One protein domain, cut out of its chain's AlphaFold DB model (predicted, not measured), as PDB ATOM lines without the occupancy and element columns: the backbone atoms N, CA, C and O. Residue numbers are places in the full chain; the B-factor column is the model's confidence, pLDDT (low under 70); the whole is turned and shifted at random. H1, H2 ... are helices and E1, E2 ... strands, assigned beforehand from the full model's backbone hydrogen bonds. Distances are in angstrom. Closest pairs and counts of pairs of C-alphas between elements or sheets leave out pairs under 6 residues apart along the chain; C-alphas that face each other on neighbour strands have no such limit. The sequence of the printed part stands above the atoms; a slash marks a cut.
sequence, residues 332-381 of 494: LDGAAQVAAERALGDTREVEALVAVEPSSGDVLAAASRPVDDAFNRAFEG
ATOM      1  N   LEU A 332     240.252 344.132 416.726       97.69
ATOM      2  CA  LEU A 332     240.933 343.147 415.900       97.69
ATOM      3  C   LEU A 332     241.183 341.874 416.713       97.69
ATOM      4  O   LEU A 332     241.487 341.937 417.904       97.69
ATOM      5  N   ASP A 333     241.045 340.736 416.053       97.88
ATOM      6  CA  ASP A 333     241.363 339.417 416.576       97.88
ATOM      7  C   ASP A 333     242.633 338.933 415.872       97.88
ATOM      8  O   ASP A 333     242.709 338.909 414.637       97.88
ATOM      9  N   GLY A 334     243.664 338.587 416.646       95.38
ATOM     10  CA  GLY A 334     244.963 338.227 416.083       95.38
ATOM     11  C   GLY A 334     244.903 337.019 415.141       95.38
ATOM     12  O   GLY A 334     245.568 337.013 414.101       95.38
ATOM     13  N   ALA A 335     244.085 336.012 415.456       95.50
ATOM     14  CA  ALA A 335     243.952 334.811 414.638       95.50
ATOM     15  C   ALA A 335     243.163 335.091 413.350       95.50
ATOM     16  O   ALA A 335     243.569 334.645 412.270       95.50
ATOM     17  N   ALA A 336     242.082 335.869 413.439       97.12
ATOM     18  CA  ALA A 336     241.304 336.309 412.288       97.12
ATOM     19  C   ALA A 336     242.145 337.174 411.341       97.12
ATOM     20  O   ALA A 336     242.076 336.989 410.125       97.12
ATOM     21  N   GLN A 337     242.984 338.065 411.877       97.19
ATOM     22  CA  GLN A 337     243.886 338.892 411.077       97.19
ATOM     23  C   GLN A 337     244.905 338.050 410.309       97.19
ATOM     24  O   GLN A 337     245.054 338.215 409.098       97.19
ATOM     25  N   VAL A 338     245.557 337.095 410.978       95.75
ATOM     26  CA  VAL A 338     246.488 336.169 410.316       95.75
ATOM     27  C   VAL A 338     245.772 335.349 409.238       95.75
ATOM     28  O   VAL A 338     246.322 335.131 408.157       95.75
ATOM     29  N   ALA A 339     244.542 334.897 409.494       96.56
ATOM     30  CA  ALA A 339     243.748 334.173 408.503       96.56
ATOM     31  C   ALA A 339     243.389 335.051 407.291       96.56
ATOM     32  O   ALA A 339     243.504 334.590 406.155       96.56
ATOM     33  N   ALA A 340     243.011 336.312 407.516       95.56
ATOM     34  CA  ALA A 340     242.709 337.275 406.462       95.56
ATOM     35  C   ALA A 340     243.927 337.562 405.572       95.56
ATOM     36  O   ALA A 340     243.822 337.537 404.348       95.56
ATOM     37  N   GLU A 341     245.100 337.778 406.167       93.75
ATOM     38  CA  GLU A 341     246.339 338.015 405.419       93.75
ATOM     39  C   GLU A 341     246.767 336.793 404.609       93.75
ATOM     40  O   GLU A 341     247.145 336.921 403.446       93.75
ATOM     41  N   ARG A 342     246.641 335.592 405.187       93.81
ATOM     42  CA  ARG A 342     246.882 334.336 404.462       93.81
ATOM     43  C   ARG A 342     245.908 334.139 403.304       93.81
ATOM     44  O   ARG A 342     246.314 333.601 402.281       93.81
ATOM     45  N   ALA A 343     244.652 334.562 403.454       94.12
ATOM     46  CA  ALA A 343     243.646 334.455 402.399       94.12
ATOM     47  C   ALA A 343     243.955 335.359 401.196       94.12
ATOM     48  O   ALA A 343     243.707 334.947 400.065       94.12
ATOM     49  N   LEU A 344     244.517 336.553 401.428       91.56
ATOM     50  CA  LEU A 344     245.008 337.425 400.353       91.56
ATOM     51  C   LEU A 344     246.320 336.909 399.733       91.56
ATOM     52  O   LEU A 344     246.608 337.174 398.568       91.56
ATOM     53  N   GLY A 345     247.120 336.157 400.496       87.69
ATOM     54  CA  GLY A 345     248.382 335.583 400.026       87.69
ATOM     55  C   GLY A 345     249.407 336.647 399.619       87.69
ATOM     56  O   GLY A 345     249.286 337.822 399.969       87.69
ATOM     57  N   ASP A 346     250.437 336.245 398.878       83.62
ATOM     58  CA  ASP A 346     251.488 337.155 398.405       83.62
ATOM     59  C   ASP A 346     251.198 337.602 396.972       83.62
ATOM     60  O   ASP A 346     251.788 337.127 396.000       83.62
ATOM     61  N   THR A 347     250.240 338.516 396.843       82.75
ATOM     62  CA  THR A 347     249.881 339.140 395.569       82.75
ATOM     63  C   THR A 347     250.359 340.587 395.498       82.75
ATOM     64  O   THR A 347     250.417 341.304 396.499       82.75
ATOM     65  N   ARG A 348     250.695 341.025 394.280       82.12
ATOM     66  CA  ARG A 348     250.907 342.446 393.954       82.12
ATOM     67  C   ARG A 348     249.626 343.125 393.470       82.12
ATOM     68  O   ARG A 348     249.643 344.321 393.185       82.12
ATOM     69  N   GLU A 349     248.545 342.366 393.321       86.81
ATOM     70  CA  GLU A 349     247.247 342.917 392.963       86.81
ATOM     71  C   GLU A 349     246.674 343.745 394.117       86.81
ATOM     72  O   GLU A 349     246.990 343.548 395.293       86.81
ATOM     73  N   VAL A 350     245.857 344.729 393.751       89.50
ATOM     74  CA  VAL A 350     245.211 345.627 394.705       89.50
ATOM     75  C   VAL A 350     244.010 344.909 395.297       89.50
ATOM     76  O   VAL A 350     242.978 344.769 394.639       89.50
ATOM     77  N   GLU A 351     244.141 344.484 396.548       91.19
ATOM     78  CA  GLU A 351     243.123 343.708 397.250       91.19
ATOM     79  C   GLU A 351     242.944 344.208 398.684       91.19
ATOM     80  O   GLU A 351     243.863 344.746 399.305       91.19
ATOM     81  N   ALA A 352     241.736 344.032 399.214       93.06
ATOM     82  CA  ALA A 352     241.413 344.335 400.597       93.06
ATOM     83  C   ALA A 352     240.397 343.324 401.133       93.06
ATOM     84  O   ALA A 352     239.495 342.893 400.409       93.06
ATOM     85  N   LEU A 353     240.532 342.975 402.409       94.50
ATOM     86  CA  LEU A 353     239.634 342.075 403.124       94.50
ATOM     87  C   LEU A 353     239.322 342.678 404.489       94.50
ATOM     88  O   LEU A 353     240.233 343.025 405.238       94.50
ATOM     89  N   VAL A 354     238.032 342.775 404.807       96.81
ATOM     90  CA  VAL A 354     237.542 343.168 406.131       96.81
ATOM     91  C   VAL A 354     236.635 342.064 406.657       96.81
ATOM     92  O   VAL A 354     235.709 341.644 405.962       96.81
ATOM     93  N   ALA A 355     236.902 341.595 407.873       97.50
ATOM     94  CA  ALA A 355     236.024 340.688 408.601       97.50
ATOM     95  C   ALA A 355     235.334 341.460 409.727       97.50
ATOM     96  O   ALA A 355     236.001 342.101 410.537       97.50
ATOM     97  N   VAL A 356     234.004 341.392 409.770       97.69
ATOM     98  CA  VAL A 356     233.172 342.092 410.755       97.69
ATOM     99  C   VAL A 356     232.329 341.070 411.502       97.69
ATOM    100  O   VAL A 356     231.748 340.184 410.874       97.69
ATOM    101  N   GLU A 357     232.243 341.205 412.820       97.50
ATOM    102  CA  GLU A 357     231.300 340.476 413.663       97.50
ATOM    103  C   GLU A 357     229.918 341.149 413.564       97.50
ATOM    104  O   GLU A 357     229.734 342.246 414.093       97.50
ATOM    105  N   PRO A 358     228.914 340.550 412.892       96.38
ATOM    106  CA  PRO A 358     227.684 341.277 412.562       96.38
ATOM    107  C   PRO A 358     226.845 341.687 413.776       96.38
ATOM    108  O   PRO A 358     226.077 342.639 413.690       96.38
ATOM    109  N   SER A 359     226.959 340.961 414.892       97.19
ATOM    110  CA  SER A 359     226.186 341.221 416.110       97.19
ATOM    111  C   SER A 359     226.645 342.462 416.875       97.19
ATOM    112  O   SER A 359     225.825 343.079 417.549       97.19
ATOM    113  N   SER A 360     227.930 342.809 416.795       96.62
ATOM    114  CA  SER A 360     228.549 343.926 417.526       96.62
ATOM    115  C   SER A 360     228.974 345.069 416.604       96.62
ATOM    116  O   SER A 360     229.020 346.219 417.028       96.62
ATOM    117  N   GLY A 361     229.261 344.763 415.335       96.94
ATOM    118  CA  GLY A 361     229.938 345.674 414.417       96.94
ATOM    119  C   GLY A 361     231.461 345.683 414.583       96.94
ATOM    120  O   GLY A 361     232.126 346.443 413.880       96.94
ATOM    121  N   ASP A 362     232.019 344.846 415.465       97.81
ATOM    122  CA  ASP A 362     233.462 344.753 415.690       97.81
ATOM    123  C   ASP A 362     234.188 344.355 414.401       97.81
ATOM    124  O   ASP A 362     233.823 343.386 413.728       97.81
ATOM    125  N   VAL A 363     235.264 345.072 414.073       97.94
ATOM    126  CA  VAL A 363     236.168 344.672 412.991       97.94
ATOM    127  C   VAL A 363     237.176 343.682 413.556       97.94
ATOM    128  O   VAL A 363     238.038 344.064 414.346       97.94
ATOM    129  N   LEU A 364     237.066 342.423 413.137       98.06
ATOM    130  CA  LEU A 364     237.915 341.319 413.588       98.06
ATOM    131  C   LEU A 364     239.214 341.222 412.787       98.06
ATOM    132  O   LEU A 364     240.227 340.780 413.314       98.06
ATOM    133  N   ALA A 365     239.195 341.627 411.516       97.81
ATOM    134  CA  ALA A 365     240.380 341.658 410.667       97.81
ATOM    135  C   ALA A 365     240.257 342.730 409.583       97.81
ATOM    136  O   ALA A 365     239.172 342.961 409.047       97.81
ATOM    137  N   ALA A 366     241.385 343.330 409.222       95.69
ATOM    138  CA  ALA A 366     241.530 344.258 408.114       95.69
ATOM    139  C   ALA A 366     242.888 344.045 407.436       95.69
ATOM    140  O   ALA A 366     243.938 344.429 407.953       95.69
ATOM    141  N   ALA A 367     242.870 343.415 406.266       93.75
ATOM    142  CA  ALA A 367     244.058 343.123 405.477       93.75
ATOM    143  C   ALA A 367     244.021 343.902 404.159       93.75
ATOM    144  O   ALA A 367     242.967 344.055 403.539       93.75
ATOM    145  N   SER A 368     245.177 344.405 403.736       91.94
ATOM    146  CA  SER A 368     245.350 345.142 402.480       91.94
ATOM    147  C   SER A 368     246.565 344.612 401.724       91.94
ATOM    148  O   SER A 368     247.567 344.227 402.336       91.94
ATOM    149  N   ARG A 369     246.476 344.604 400.394       90.50
ATOM    150  CA  ARG A 369     247.587 344.336 399.478       90.50
ATOM    151  C   ARG A 369     247.729 345.458 398.443       90.50
ATOM    152  O   ARG A 369     246.709 345.991 397.990       90.50
ATOM    153  N   PRO A 370     248.968 345.809 398.047       87.88
ATOM    154  CA  PRO A 370     250.259 345.378 398.613       87.88
ATOM    155  C   PRO A 370     250.485 345.860 400.060       87.88
ATOM    156  O   PRO A 370     249.857 346.825 400.488       87.88
ATOM    157  N   VAL A 371     251.347 345.169 400.815       81.00
ATOM    158  CA  VAL A 371     251.611 345.419 402.256       81.00
ATOM    159  C   VAL A 371     252.464 346.657 402.508       81.00
ATOM    160  O   VAL A 371     252.352 347.304 403.545       81.00
ATOM    161  N   ASP A 372     253.358 346.943 401.573       74.56
ATOM    162  CA  ASP A 372     254.320 348.037 401.601       74.56
ATOM    163  C   ASP A 372     253.701 349.394 401.240       74.56
ATOM    164  O   ASP A 372     254.361 350.422 401.369       74.56
ATOM    165  N   ASP A 373     252.428 349.413 400.845       75.12
ATOM    166  CA  ASP A 373     251.671 350.644 400.661       75.12
ATOM    167  C   ASP A 373     251.073 351.116 401.996       75.12
ATOM    168  O   ASP A 373     250.369 350.370 402.680       75.12
ATOM    169  N   ALA A 374     251.326 352.378 402.341       72.19
ATOM    170  CA  ALA A 374     250.775 353.023 403.527       72.19
ATOM    171  C   ALA A 374     249.250 353.226 403.451       72.19
ATOM    172  O   ALA A 374     248.612 353.436 404.480       72.19
ATOM    173  N   PHE A 375     248.645 353.166 402.258       87.81
ATOM    174  CA  PHE A 375     247.212 353.385 402.092       87.81
ATOM    175  C   PHE A 375     246.367 352.231 402.659       87.81
ATOM    176  O   PHE A 375     246.402 351.093 402.167       87.81
ATOM    177  N   ASN A 376     245.531 352.538 403.656       89.38
ATOM    178  CA  ASN A 376     244.628 351.586 404.298       89.38
ATOM    179  C   ASN A 376     243.393 351.298 403.433       89.38
ATOM    180  O   ASN A 376     242.284 351.764 403.691       89.38
ATOM    181  N   ARG A 377     243.573 350.474 402.398       91.62
ATOM    182  CA  ARG A 377     242.511 350.113 401.441       91.62
ATOM    183  C   ARG A 377     241.289 349.485 402.092       91.62
ATOM    184  O   ARG A 377     240.180 349.701 401.610       91.62
ATOM    185  N   ALA A 378     241.496 348.710 403.151       91.81
ATOM    186  CA  ALA A 378     240.429 348.047 403.883       91.81
ATOM    187  C   ALA A 378     239.402 349.038 404.458       91.81
ATOM    188  O   ALA A 378     238.209 348.747 404.430       91.81
ATOM    189  N   PHE A 379     239.842 350.216 404.912       90.19
ATOM    190  CA  PHE A 379     238.965 351.231 405.510       90.19
ATOM    191  C   PHE A 379     238.709 352.444 404.612       90.19
ATOM    192  O   PHE A 379     237.610 352.995 404.606       90.19
ATOM    193  N   GLU A 380     239.708 352.871 403.848       90.94
ATOM    194  CA  GLU A 380     239.673 354.124 403.087       90.94
ATOM    195  C   GLU A 380     239.391 353.896 401.598       90.94
ATOM    196  O   GLU A 380     238.989 354.814 400.875       90.94
ATOM    197  N   GLY A 381     239.579 352.663 401.122       90.50
ATOM    198  CA  GLY A 381     239.388 352.296 399.730       90.50
ATOM    199  C   GLY A 381     237.930 352.430 399.289       90.50
ATOM    200  O   GLY A 381     237.012 351.880 399.895       90.50
TER     201      GLY A 381
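This is residues 332 to 381 of the 494 residues of an uncharacterized protein of Solirubrobacterales bacterium (UniProt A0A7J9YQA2). A long two-stranded hairpin, E1 and E2, forms the middle of the domain, with helix H1 covering one of its faces, mostly over E2, and the much shorter helix H2 on the other face. The turn of the hairpin, residues 357 to 362, makes one end of the long axis, and the link from H1 to E1, residues 345 to 350, makes the other. The printed part has 50 residues with two named helices and two named strands, in the order H1, E1, E2, H2; the sheet, of order E1 - E2, is antiparallel. The class is mixed, helices and strands. The whole is compact, with a radius of gyration of the C-alphas of 10.8 A, and elongated, spanning 33 by 21 by 13 A.

E1 is residues 351 to 356, 16.9 A from first to last C-alpha, and E2 is residues 363 to 369, 17.7 A. C-alpha 351 is at (243.123, 343.708, 397.250). H1, residues 334 to 344, begins with C-alpha 334 at (244.963, 338.227, 416.083) and measures 15.8 A. H2, residues 377 to 380, ends with C-alpha 380 at (239.673, 354.124, 403.087).

E1 and E2 are a hairpin of antiparallel neighbours, with 177 degrees between their directions. The C-alphas of Ala 352 and Ser 368 face each other at 4.4 A. N 353 and O 367 are within hydrogen-bond range at 2.9 A, as are N 369 and O 351 at 2.8 A. H1 and E2 have 14 pairs of C-alphas within 8 A, the closest being those of Gln 337 and Ala 365, 4.5 A apart. H1 and E1 have 7 such pairs, the closest being the C-alphas of Ala 340 and Leu 353 at 6.6 A. The closest C-alphas of H2 and E1 are those of Ala 378 and Ala 352, 5.1 A apart; those of H2 and E2 are Ala 378 and Ala 366, 5.8 A apart. H1 and H2 are apart. Every O i to N i+4 pair of H1 is within hydrogen-bond range; H2 is too short for such a pair, and its one O i to N i+3 pair is not within range.

The two C-alphas farthest apart are those of Arg 348 and Ser 359, 33.2 A. The printed part, residues 332 to 381, has no cut. The links H1 to E1, E1 to E2 and E2 to H2 are short but not tight, and no link is long. The mean pLDDT of the printed part is 91.9, and no printed residue is under 70 in this model.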